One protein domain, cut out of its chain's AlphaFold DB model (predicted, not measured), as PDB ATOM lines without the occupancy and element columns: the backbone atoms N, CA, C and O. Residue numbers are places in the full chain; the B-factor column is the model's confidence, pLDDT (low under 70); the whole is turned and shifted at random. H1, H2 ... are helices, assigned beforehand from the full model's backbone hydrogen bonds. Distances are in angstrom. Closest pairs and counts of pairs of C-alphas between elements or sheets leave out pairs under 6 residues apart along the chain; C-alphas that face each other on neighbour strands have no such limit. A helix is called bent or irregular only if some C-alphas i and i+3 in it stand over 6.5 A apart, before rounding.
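This is residues 3 to 88 of the 315 residues of the protein "Phytoene dehydrogenase" of Hydrogenophilales bacterium 28-61-11 (UniProt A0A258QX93). Three helices, H1, H3 and H4, make a triangle: H1 and H3 come near each other at Glu 13 and Leu 47 and spread from there, and H4 closes the third side, meeting H1 at residues 24 to 25 and H3 at residues 56 to 60. Short H2 packs on H3 and on the first residues of H4, and tiny H5 makes a corner past the last residues of H4. The printed part has 86 residues with five named helices, H1 to H5 in chain order, and no named strand; the class is all helix. It is compact, with a radius of gyration of the C-alphas of 12.3 A and spans of 33 by 29 by 23 A.

H1, residues 11 to 26, is close to but not clearly touching H3, residues 45 to 60, at a steep tilt of 40 degrees, the same way; their closest C-alphas, Glu 13 and Leu 47, are 7.0 A apart. The hub is H4, residues 69 to 80, which touches the four other helices. H1 touches it with residues 24 to 25 alone, about perpendicular at 78 degrees, the closest C-alphas being Leu 25 and Arg 77 at 5.6 A. H3 touches H4 with residues 56 to 60 alone, about perpendicular at 89 degrees; the closest C-alphas are Cys 56 and Phe 72, 6.5 A. H2, residues 36 to 40, touches H4, with closest C-alphas Val 36 and Ala 69 at 4.5 A, and H3, with Thr 40 and Asn 48 at 6.9 A. H5, residues 84 to 87, touches H4 only at the corner, with closest C-alphas Ala 79 and Ser 87 at 5.3 A, and is apart from H1, H2 and H3. In H1, H2 and H4 every O i to N i+4 pair is within hydrogen-bond range, in H3 9 of 12 are, and H5 is too short for such a pair.

H1 is 22.5 A long, from C-alpha 11 at (-49.694, -15.070, 22.411). H3 is 20.2 A long and irregular, C-alphas 50 and 53 being 7.1 A apart, with a kink of 34 degrees near residue 52. H4 is 16.1 A, H2 6.1 A and H5 5.9 A, which ends with C-alpha 87 at (-37.009, -31.132, 30.492).

The farthest C-alphas, of Gly 5 and His 33, are 33.9 A apart. The printed part has no cut, and no link is long. Mean pLDDT of the printed part is 86.0, with residues 4, 28 and 81 to 85 under 70.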
ATOM      1  N   LEU A   3     -44.607 -23.925  27.041       70.25
ATOM      2  CA  LEU A   3     -44.890 -22.481  26.953       70.25
ATOM      3  C   LEU A   3     -46.216 -22.156  26.230       70.25
ATOM      4  O   LEU A   3     -46.912 -21.208  26.589       70.25
ATOM      5  N   LEU A   4     -46.601 -22.969  25.239       69.88
ATOM      6  CA  LEU A   4     -47.848 -22.786  24.485       69.88
ATOM      7  C   LEU A   4     -49.085 -22.992  25.376       69.88
ATOM      8  O   LEU A   4     -50.042 -22.223  25.278       69.88
ATOM      9  N   GLY A   5     -49.030 -23.964  26.294       72.94
ATOM     10  CA  GLY A   5     -50.098 -24.260  27.255       72.94
ATOM     11  C   GLY A   5     -50.123 -23.363  28.499       72.94
ATOM     12  O   GLY A   5     -51.067 -23.450  29.284       72.94
ATOM     13  N   ALA A   6     -49.120 -22.499  28.696       74.44
ATOM     14  CA  ALA A   6     -49.042 -21.633  29.870       74.44
ATOM     15  C   ALA A   6     -50.210 -20.629  29.911       74.44
ATOM     16  O   ALA A   6     -50.550 -20.004  28.902       74.44
ATOM     17  N   LYS A   7     -50.826 -20.457  31.084       73.69
ATOM     18  CA  LYS A   7     -51.865 -19.444  31.334       73.69
ATOM     19  C   LYS A   7     -51.225 -18.201  31.966       73.69
ATOM     20  O   LYS A   7     -50.264 -18.330  32.714       73.69
ATOM     21  N   GLY A   8     -51.751 -17.011  31.670       78.62
ATOM     22  CA  GLY A   8     -51.252 -15.731  32.207       78.62
ATOM     23  C   GLY A   8     -50.317 -14.950  31.274       78.62
ATOM     24  O   GLY A   8     -50.125 -13.752  31.485       78.62
ATOM     25  N   LEU A   9     -49.813 -15.592  30.215       82.06
ATOM     26  CA  LEU A   9     -49.109 -14.940  29.110       82.06
ATOM     27  C   LEU A   9     -49.990 -14.912  27.858       82.06
ATOM     28  O   LEU A   9     -50.637 -15.918  27.537       82.06
ATOM     29  N   ASP A  10     -50.010 -13.785  27.156       85.62
ATOM     30  CA  ASP A  10     -50.654 -13.671  25.850       85.62
ATOM     31  C   ASP A  10     -49.811 -14.336  24.743       85.62
ATOM     32  O   ASP A  10     -48.700 -14.830  24.963       85.62
ATOM     33  N   TRP A  11     -50.369 -14.419  23.534       85.62
ATOM     34  CA  TRP A  11     -49.694 -15.070  22.411       85.62
ATOM     35  C   TRP A  11     -48.395 -14.359  22.003       85.62
ATOM     36  O   TRP A  11     -47.409 -15.017  21.667       85.62
ATOM     37  N   HIS A  12     -48.373 -13.029  22.062       85.69
ATOM     38  CA  HIS A  12     -47.210 -12.235  21.689       85.69
ATOM     39  C   HIS A  12     -46.063 -12.429  22.693       85.69
ATOM     40  O   HIS A  12     -44.918 -12.658  22.296       85.69
ATOM     41  N   GLU A  13     -46.369 -12.436  23.989       86.19
ATOM     42  CA  GLU A  13     -45.437 -12.733  25.078       86.19
ATOM     43  C   GLU A  13     -44.867 -14.151  24.945       86.19
ATOM     44  O   GLU A  13     -43.653 -14.340  25.023       86.19
ATOM     45  N   LYS A  14     -45.707 -15.153  24.656       87.00
ATOM     46  CA  LYS A  14     -45.248 -16.532  24.416       87.00
ATOM     47  C   LYS A  14     -44.292 -16.624  23.230       87.00
ATOM     48  O   LYS A  14     -43.249 -17.266  23.335       87.00
ATOM     49  N   MET A  15     -44.621 -15.978  22.111       85.62
ATOM     50  CA  MET A  15     -43.758 -15.961  20.928       85.62
ATOM     51  C   MET A  15     -42.441 -15.227  21.195       85.62
ATOM     52  O   MET A  15     -41.387 -15.680  20.749       85.62
ATOM     53  N   THR A  16     -42.486 -14.131  21.951       86.75
ATOM     54  CA  THR A  16     -41.301 -13.362  22.356       86.75
ATOM     55  C   THR A  16     -40.374 -14.206  23.221       86.75
ATOM     56  O   THR A  16     -39.194 -14.338  22.903       86.75
ATOM     57  N   ALA A  17     -40.920 -14.862  24.246       85.81
ATOM     58  CA  ALA A  17     -40.161 -15.744  25.121       85.81
ATOM     59  C   ALA A  17     -39.574 -16.948  24.367       85.81
ATOM     60  O   ALA A  17     -38.410 -17.283  24.570       85.81
ATOM     61  N   ALA A  18     -40.333 -17.568  23.455       85.62
ATOM     62  CA  ALA A  18     -39.845 -18.682  22.641       85.62
ATOM     63  C   ALA A  18     -38.690 -18.267  21.718       85.62
ATOM     64  O   ALA A  18     -37.683 -18.968  21.639       85.62
ATOM     65  N   ARG A  19     -38.818 -17.118  21.040       85.81
ATOM     66  CA  ARG A  19     -37.760 -16.571  20.177       85.81
ATOM     67  C   ARG A  19     -36.512 -16.250  20.982       85.81
ATOM     68  O   ARG A  19     -35.425 -16.646  20.586       85.81
ATOM     69  N   TRP A  20     -36.671 -15.582  22.121       87.00
ATOM     70  CA  TRP A  20     -35.546 -15.236  22.980       87.00
ATOM     71  C   TRP A  20     -34.843 -16.477  23.536       87.00
ATOM     72  O   TRP A  20     -33.622 -16.562  23.453       87.00
ATOM     73  N   ALA A  21     -35.596 -17.477  24.008       85.06
ATOM     74  CA  ALA A  21     -35.034 -18.748  24.455       85.06
ATOM     75  C   ALA A  21     -34.273 -19.456  23.327       85.06
ATOM     76  O   ALA A  21     -33.164 -19.931  23.543       85.06
ATOM     77  N   HIS A  22     -34.822 -19.479  22.110       84.56
ATOM     78  CA  HIS A  22     -34.140 -20.055  20.953       84.56
ATOM     79  C   HIS A  22     -32.817 -19.339  20.649       84.56
ATOM     80  O   HIS A  22     -31.798 -19.997  20.441       84.56
ATOM     81  N   THR A  23     -32.803 -18.004  20.684       84.88
ATOM     82  CA  THR A  23     -31.566 -17.232  20.538       84.88
ATOM     83  C   THR A  23     -30.595 -17.549  21.671       84.88
ATOM     84  O   THR A  23     -29.419 -17.762  21.408       84.88
ATOM     85  N   LEU A  24     -31.055 -17.637  22.924       84.44
ATOM     86  CA  LEU A  24     -30.216 -17.952  24.089       84.44
ATOM     87  C   LEU A  24     -29.561 -19.337  23.992       84.44
ATOM     88  O   LEU A  24     -28.402 -19.509  24.387       84.44
ATOM     89  N   LEU A  25     -30.289 -20.309  23.441       82.94
ATOM     90  CA  LEU A  25     -29.809 -21.668  23.217       82.94
ATOM     91  C   LEU A  25     -28.765 -21.730  22.095       82.94
ATOM     92  O   LEU A  25     -27.730 -22.363  22.287       82.94
ATOM     93  N   ASN A  26     -29.002 -21.037  20.976       79.81
ATOM     94  CA  ASN A  26     -28.220 -21.200  19.741       79.81
ATOM     95  C   ASN A  26     -27.221 -20.070  19.444       79.81
ATOM     96  O   ASN A  26     -26.410 -20.194  18.532       79.81
ATOM     97  N   GLY A  27     -27.289 -18.958  20.170       72.38
ATOM     98  CA  GLY A  27     -26.478 -17.765  19.945       72.38
ATOM     99  C   GLY A  27     -25.400 -17.541  21.004       72.38
ATOM    100  O   GLY A  27     -25.412 -18.128  22.091       72.38
ATOM    101  N   SER A  28     -24.486 -16.625  20.688       66.94
ATOM    102  CA  SER A  28     -23.469 -16.112  21.606       66.94
ATOM    103  C   SER A  28     -23.961 -14.808  22.225       66.94
ATOM    104  O   SER A  28     -24.088 -13.798  21.539       66.94
ATOM    105  N   PHE A  29     -24.247 -14.832  23.523       70.69
ATOM    106  CA  PHE A  29     -24.527 -13.628  24.301       70.69
ATOM    107  C   PHE A  29     -23.260 -13.220  25.047       70.69
ATOM    108  O   PHE A  29     -22.518 -14.082  25.518       70.69
ATOM    109  N   ALA A  30     -23.035 -11.915  25.197       73.25
ATOM    110  CA  ALA A  30     -22.005 -11.386  26.088       73.25
ATOM    111  C   ALA A  30     -22.449 -11.570  27.553       73.25
ATOM    112  O   ALA A  30     -22.893 -10.632  28.210       73.25
ATOM    113  N   THR A  31     -22.407 -12.809  28.046       78.00
ATOM    114  CA  THR A  31     -22.885 -13.190  29.387       78.00
ATOM    115  C   THR A  31     -21.780 -13.280  30.427       78.00
ATOM    116  O   THR A  31     -22.076 -13.469  31.603       78.00
ATOM    117  N   GLU A  32     -20.518 -13.142  30.019       79.69
ATOM    118  CA  GLU A  32     -19.366 -13.408  30.881       79.69
ATOM    119  C   GLU A  32     -19.348 -12.539  32.144       79.69
ATOM    120  O   GLU A  32     -18.980 -13.010  33.220       79.69
ATOM    121  N   HIS A  33     -19.783 -11.287  32.015       87.50
ATOM    122  CA  HIS A  33     -19.760 -10.289  33.089       87.50
ATOM    123  C   HIS A  33     -21.152  -9.730  33.401       87.50
ATOM    124  O   HIS A  33     -21.299  -8.837  34.231       87.50
ATOM    125  N   ALA A  34     -22.181 -10.238  32.719       94.69
ATOM    126  CA  ALA A  34     -23.532  -9.715  32.830       94.69
ATOM    127  C   ALA A  34     -24.316 -10.394  33.956       94.69
ATOM    128  O   ALA A  34     -24.124 -11.580  34.255       94.69
ATOM    129  N   THR A  35     -25.254  -9.651  34.531       97.12
ATOM    130  CA  THR A  35     -26.257 -10.204  35.445       97.12
ATOM    131  C   THR A  35     -27.473 -10.717  34.678       97.12
ATOM    132  O   THR A  35     -27.676 -10.372  33.508       97.12
ATOM    133  N   VAL A  36     -28.302 -11.555  35.302       96.50
ATOM    134  CA  VAL A  36     -29.526 -12.053  34.655       96.50
ATOM    135  C   VAL A  36     -30.476 -10.906  34.312       96.50
ATOM    136  O   VAL A  36     -31.006 -10.897  33.208       96.50
ATOM    137  N   ASP A  37     -30.614  -9.906  35.184       96.12
ATOM    138  CA  ASP A  37     -31.420  -8.709  34.904       96.12
ATOM    139  C   ASP A  37     -30.909  -7.935  33.670       96.12
ATOM    140  O   ASP A  37     -31.677  -7.524  32.798       96.12
ATOM    141  N   GLN A  38     -29.587  -7.812  33.515       95.38
ATOM    142  CA  GLN A  38     -28.989  -7.217  32.316       95.38
ATOM    143  C   GLN A  38     -29.251  -8.062  31.060       95.38
ATOM    144  O   GLN A  38     -29.548  -7.507  30.001       95.38
ATOM    145  N   LEU A  39     -29.174  -9.391  31.177       93.50
ATOM    146  CA  LEU A  39     -29.436 -10.334  30.088       93.50
ATOM    147  C   LEU A  39     -30.900 -10.273  29.611       93.50
ATOM    148  O   LEU A  39     -31.168 -10.402  28.414       93.50
ATOM    149  N   THR A  40     -31.849 -10.071  30.527       93.94
ATOM    150  CA  THR A  40     -33.292 -10.065  30.242       93.94
ATOM    151  C   THR A  40     -33.880  -8.663  30.076       93.94
ATOM    152  O   THR A  40     -35.089  -8.524  29.888       93.94
ATOM    153  N   ARG A  41     -33.057  -7.606  30.062       92.50
ATOM    154  CA  ARG A  41     -33.502  -6.203  29.956       92.50
ATOM    155  C   ARG A  41     -34.380  -5.907  28.735       92.50
ATOM    156  O   ARG A  41     -35.244  -5.041  28.792       92.50
ATOM    157  N   THR A  42     -34.158  -6.602  27.621       89.81
ATOM    158  CA  THR A  42     -34.939  -6.418  26.382       89.81
ATOM    159  C   THR A  42     -36.266  -7.177  26.383       89.81
ATOM    160  O   THR A  42     -37.039  -7.065  25.432       89.81
ATOM    161  N   GLN A  43     -36.536  -7.978  27.416       92.44
ATOM    162  CA  GLN A  43     -37.779  -8.724  27.548       92.44
ATOM    163  C   GLN A  43     -38.876  -7.860  28.189       92.44
ATOM    164  O   GLN A  43     -38.591  -7.058  29.078       92.44
ATOM    165  N   PRO A  44     -40.149  -8.046  27.791       93.25
ATOM    166  CA  PRO A  44     -41.294  -7.461  28.479       93.25
ATOM    167  C   PRO A  44     -41.248  -7.677  29.998       93.25
ATOM    168  O   PRO A  44     -41.026  -8.796  30.465       93.25
ATOM    169  N   GLU A  45     -41.558  -6.636  30.774       91.75
ATOM    170  CA  GLU A  45     -41.531  -6.675  32.247       91.75
ATOM    171  C   GLU A  45     -42.368  -7.834  32.812       91.75
ATOM    172  O   GLU A  45     -41.966  -8.530  33.745       91.75
ATOM    173  N   LYS A  46     -43.520  -8.111  32.195       91.00
ATOM    174  CA  LYS A  46     -44.393  -9.223  32.583       91.00
ATOM    175  C   LYS A  46     -43.733 -10.594  32.391       91.00
ATOM    176  O   LYS A  46     -43.945 -11.468  33.229       91.00
ATOM    177  N   LEU A  47     -42.907 -10.782  31.357       90.75
ATOM    178  CA  LEU A  47     -42.119 -12.006  31.169       90.75
ATOM    179  C   LEU A  47     -40.998 -12.116  32.199       90.75
ATOM    180  O   LEU A  47     -40.804 -13.190  32.766       90.75
ATOM    181  N   ASN A  48     -40.314 -11.012  32.498       92.69
ATOM    182  CA  ASN A  48     -39.316 -10.983  33.567       92.69
ATOM    183  C   ASN A  48     -39.941 -11.391  34.902       92.69
ATOM    184  O   ASN A  48     -39.484 -12.340  35.535       92.69
ATOM    185  N   ARG A  49     -41.070 -10.776  35.262       89.69
ATOM    186  CA  ARG A  49     -41.786 -11.032  36.516       89.69
ATOM    187  C   ARG A  49     -42.362 -12.445  36.635       89.69
ATOM    188  O   ARG A  49     -42.376 -12.991  37.734       89.69
ATOM    189  N   LEU A  50     -42.900 -13.013  35.554       87.50
ATOM    190  CA  LEU A  50     -43.646 -14.280  35.610       87.50
ATOM    191  C   LEU A  50     -42.844 -15.509  35.173       87.50
ATOM    192  O   LEU A  50     -43.257 -16.622  35.489       87.50
ATOM    193  N   LEU A  51     -41.742 -15.330  34.441       88.44
ATOM    194  CA  LEU A  51     -40.986 -16.434  33.853       88.44
ATOM    195  C   LEU A  51     -39.496 -16.350  34.186       88.44
ATOM    196  O   LEU A  51     -38.986 -17.221  34.888       88.44
ATOM    197  N   TRP A  52     -38.796 -15.319  33.708       91.94
ATOM    198  CA  TRP A  52     -37.330 -15.314  33.736       91.94
ATOM    199  C   TRP A  52     -36.751 -15.119  35.136       91.94
ATOM    200  O   TRP A  52     -35.861 -15.870  35.533       91.94
ATOM    201  N   HIS A  53     -37.276 -14.170  35.914       93.88
ATOM    202  CA  HIS A  53     -36.772 -13.897  37.261       93.88
ATOM    203  C   HIS A  53     -37.120 -15.033  38.236       93.88
ATOM    204  O   HIS A  53     -36.216 -15.486  38.939       93.88
ATOM    205  N   PRO A  54     -38.355 -15.585  38.247       91.12
ATOM    206  CA  PRO A  54     -38.648 -16.779  39.037       91.12
ATOM    207  C   PRO A  54     -37.758 -17.970  38.675       91.12
ATOM    208  O   PRO A  54     -37.267 -18.650  39.575       91.12
ATOM    209  N   LEU A  55     -37.501 -18.211  37.384       90.81
ATOM    210  CA  LEU A  55     -36.631 -19.305  36.944       90.81
ATOM    211  C   LEU A  55     -35.177 -19.094  37.384       90.81
ATOM    212  O   LEU A  55     -34.549 -20.034  37.859       90.81
ATOM    213  N   CYS A  56     -34.665 -17.865  37.281       95.38
ATOM    214  CA  CYS A  56     -33.343 -17.488  37.781       95.38
ATOM    215  C   CYS A  56     -33.204 -17.780  39.275       95.38
ATOM    216  O   CYS A  56     -32.298 -18.502  39.681       95.38
ATOM    217  N   ILE A  57     -34.133 -17.263  40.082       94.69
ATOM    218  CA  ILE A  57     -34.129 -17.449  41.536       94.69
ATOM    219  C   ILE A  57     -34.209 -18.938  41.887       94.69
ATOM    220  O   ILE A  57     -33.468 -19.406  42.743       94.69
ATOM    221  N   SER A  58     -35.057 -19.692  41.188       90.81
ATOM    222  CA  SER A  58     -35.236 -21.129  41.417       90.81
ATOM    223  C   SER A  58     -33.986 -21.943  41.089       90.81
ATOM    224  O   SER A  58     -33.672 -22.898  41.790       90.81
ATOM    225  N   ALA A  59     -33.284 -21.581  40.015       92.88
ATOM    226  CA  ALA A  59     -32.138 -22.333  39.528       92.88
ATOM    227  C   ALA A  59     -30.825 -21.958  40.228       92.88
ATOM    228  O   ALA A  59     -29.971 -22.815  40.429       92.88
ATOM    229  N   LEU A  60     -30.631 -20.676  40.549       96.19
ATOM    230  CA  LEU A  60     -29.354 -20.145  41.041       96.19
ATOM    231  C   LEU A  60     -29.408 -19.766  42.524       96.19
ATOM    232  O   LEU A  60     -28.379 -19.387  43.085       96.19
ATOM    233  N   ASN A  61     -30.599 -19.774  43.135       97.12
ATOM    234  CA  ASN A  61     -30.844 -19.256  44.482       97.12
ATOM    235  C   ASN A  61     -30.276 -17.835  44.693       97.12
ATOM    236  O   ASN A  61     -29.907 -17.450  45.795       97.12
ATOM    237  N   THR A  62     -30.165 -17.053  43.618       97.44
ATOM    238  CA  THR A  62     -29.503 -15.745  43.599       97.44
ATOM    239  C   THR A  62     -30.420 -14.744  42.884       97.44
ATOM    240  O   THR A  62     -30.941 -15.085  41.816       97.44
ATOM    241  N   PRO A  63     -30.651 -13.539  43.444       96.00
ATOM    242  CA  PRO A  63     -31.500 -12.528  42.817       96.00
ATOM    243  C   PRO A  63     -30.999 -12.128  41.418       96.00
ATOM    244  O   PRO A  63     -29.782 -12.015  41.236       96.00
ATOM    245  N   PRO A  64     -31.887 -11.898  40.430       96.56
ATOM    246  CA  PRO A  64     -31.503 -11.602  39.045       96.56
ATOM    247  C   PRO A  64     -30.561 -10.403  38.887       96.56
ATOM    248  O   PRO A  64     -29.749 -10.376  37.962       96.56
ATOM    249  N   GLU A  65     -30.645  -9.438  39.801       96.50
ATOM    250  CA  GLU A  65     -29.857  -8.206  39.818       96.50
ATOM    251  C   GLU A  65     -28.367  -8.483  40.020       96.50
ATOM    252  O   GLU A  65     -27.539  -7.701  39.561       96.50
ATOM    253  N   ILE A  66     -28.026  -9.595  40.679       96.88
ATOM    254  CA  ILE A  66     -26.643 -10.004  40.957       96.88
ATOM    255  C   ILE A  66     -26.299 -11.393  40.409       96.88
ATOM    256  O   ILE A  66     -25.133 -11.769  40.416       96.88
ATOM    257  N   ALA A  67     -27.276 -12.171  39.937       97.75
ATOM    258  CA  ALA A  67     -27.068 -13.528  39.443       97.75
ATOM    259  C   ALA A  67     -26.294 -13.552  38.119       97.75
ATOM    260  O   ALA A  67     -26.535 -12.734  37.239       97.75
ATOM    261  N   SER A  68     -25.411 -14.533  37.939       97.12
ATOM    262  CA  SER A  68     -24.593 -14.710  36.739       97.12
ATOM    263  C   SER A  68     -25.437 -15.080  35.518       97.12
ATOM    264  O   SER A  68     -26.024 -16.167  35.456       97.12
ATOM    265  N   ALA A  69     -25.422 -14.223  34.492       95.31
ATOM    266  CA  ALA A  69     -26.058 -14.497  33.205       95.31
ATOM    267  C   ALA A  69     -25.475 -15.744  32.525       95.31
ATOM    268  O   ALA A  69     -26.212 -16.513  31.907       95.31
ATOM    269  N   ARG A  70     -24.159 -15.966  32.655       93.94
ATOM    270  CA  ARG A  70     -23.462 -17.120  32.069       93.94
ATOM    271  C   ARG A  70     -23.954 -18.432  32.670       93.94
ATOM    272  O   ARG A  70     -24.300 -19.350  31.931       93.94
ATOM    273  N   VAL A  71     -24.013 -18.520  34.000       94.69
ATOM    274  CA  VAL A  71     -24.480 -19.741  34.674       94.69
ATOM    275  C   VAL A  71     -25.971 -19.957  34.423       94.69
ATOM    276  O   VAL A  71     -26.379 -21.078  34.126       94.69
ATOM    277  N   PHE A  72     -26.782 -18.896  34.431       95.06
ATOM    278  CA  PHE A  72     -28.195 -18.994  34.062       95.06
ATOM    279  C   PHE A  72     -28.381 -19.531  32.638       95.06
ATOM    280  O   PHE A  72     -29.130 -20.483  32.433       95.06
ATOM    281  N   GLN A  73     -27.640 -19.005  31.660       92.19
ATOM    282  CA  GLN A  73     -27.662 -19.507  30.287       92.19
ATOM    283  C   GLN A  73     -27.282 -20.993  30.203       92.19
ATOM    284  O   GLN A  73     -27.929 -21.740  29.465       92.19
ATOM    285  N   ASN A  74     -26.275 -21.441  30.959       91.69
ATOM    286  CA  ASN A  74     -25.893 -22.855  31.011       91.69
ATOM    287  C   ASN A  74     -27.030 -23.735  31.539       91.69
ATOM    288  O   ASN A  74     -27.291 -24.787  30.960       91.69
ATOM    289  N   VAL A  75     -27.743 -23.295  32.581       91.12
ATOM    290  CA  VAL A  75     -28.914 -24.017  33.106       91.12
ATOM    291  C   VAL A  75     -30.011 -24.114  32.045       91.12
ATOM    292  O   VAL A  75     -30.534 -25.201  31.807       91.12
ATOM    293  N   ILE A  76     -30.328 -23.014  31.352       88.81
ATOM    294  CA  ILE A  76     -31.341 -23.017  30.283       88.81
ATOM    295  C   ILE A  76     -30.930 -23.956  29.143       88.81
ATOM    296  O   ILE A  76     -31.756 -24.721  28.648       88.81
ATOM    297  N   ARG A  77     -29.651 -23.954  28.753       87.44
ATOM    298  CA  ARG A  77     -29.113 -24.888  27.751       87.44
ATOM    299  C   ARG A  77     -29.180 -26.340  28.212       87.44
ATOM    300  O   ARG A  77     -29.573 -27.187  27.418       87.44
ATOM    301  N   GLY A  78     -28.862 -26.628  29.471       83.94
ATOM    302  CA  GLY A  78     -28.979 -27.973  30.038       83.94
ATOM    303  C   GLY A  78     -30.421 -28.485  30.029       83.94
ATOM    304  O   GLY A  78     -30.670 -29.603  29.583       83.94
ATOM    305  N   ALA A  79     -31.373 -27.640  30.437       81.25
ATOM    306  CA  ALA A  79     -32.786 -28.001  30.545       81.25
ATOM    307  C   ALA A  79     -33.522 -28.067  29.192       81.25
ATOM    308  O   ALA A  79     -34.428 -28.883  29.019       81.25
ATOM    309  N   PHE A  80     -33.162 -27.213  28.224       78.69
ATOM    310  CA  PHE A  80     -33.940 -27.030  26.986       78.69
ATOM    311  C   PHE A  80     -33.141 -27.167  25.682       78.69
ATOM    312  O   PHE A  80     -33.742 -27.186  24.611       78.69
ATOM    313  N   GLY A  81     -31.812 -27.248  25.737       68.12
ATOM    314  CA  GLY A  81     -30.948 -27.340  24.553       68.12
ATOM    315  C   GLY A  81     -30.721 -28.764  24.038       68.12
ATOM    316  O   GLY A  81     -30.081 -28.939  23.006       68.12
ATOM    317  N   GLY A  82     -31.209 -29.780  24.755       68.31
ATOM    318  CA  GLY A  82     -31.021 -31.188  24.410       68.31
ATOM    319  C   GLY A  82     -32.295 -31.889  23.936       68.31
ATOM    320  O   GLY A  82     -33.128 -31.322  23.234       68.31
ATOM    321  N   ARG A  83     -32.440 -33.168  24.296       65.62
ATOM    322  CA  ARG A  83     -33.625 -33.970  23.946       65.62
ATOM    323  C   ARG A  83     -34.811 -33.570  24.825       65.62
ATOM    324  O   ARG A  83     -34.610 -33.112  25.942       65.62
ATOM    325  N   ASN A  84     -36.041 -33.840  24.379       61.16
ATOM    326  CA  ASN A  84     -37.264 -33.552  25.153       61.16
ATOM    327  C   ASN A  84     -37.207 -34.071  26.608       61.16
ATOM    328  O   ASN A  84     -37.672 -33.383  27.513       61.16
ATOM    329  N   LEU A  85     -36.580 -35.234  26.833       59.81
ATOM    330  CA  LEU A  85     -36.401 -35.846  28.160       59.81
ATOM    331  C   LEU A  85     -35.547 -35.007  29.128       59.81
ATOM    332  O   LEU A  85     -35.643 -35.179  30.334       59.81
ATOM    333  N   HIS A  86     -34.720 -34.078  28.637       70.75
ATOM    334  CA  HIS A  86     -33.913 -33.200  29.497       70.75
ATOM    335  C   HIS A  86     -34.765 -32.147  30.225       70.75
ATOM    336  O   HIS A  86     -34.274 -31.477  31.129       70.75
ATOM    337  N   SER A  87     -36.040 -32.013  29.840       70.81
ATOM    338  CA  SER A  87     -37.009 -31.132  30.492       70.81
ATOM    339  C   SER A  87     -37.930 -31.854  31.486       70.81
ATOM    340  O   SER A  87     -38.818 -31.218  32.057       70.81
ATOM    341  N   ASP A  88     -37.734 -33.161  31.704       82.12
ATOM    342  CA  ASP A  88     -38.536 -33.930  32.654       82.12
ATOM    343  C   ASP A  88     -38.208 -33.523  34.094       82.12
ATOM    344  O   ASP A  88     -37.074 -33.624  34.561       82.12
TER     345      ASP A  88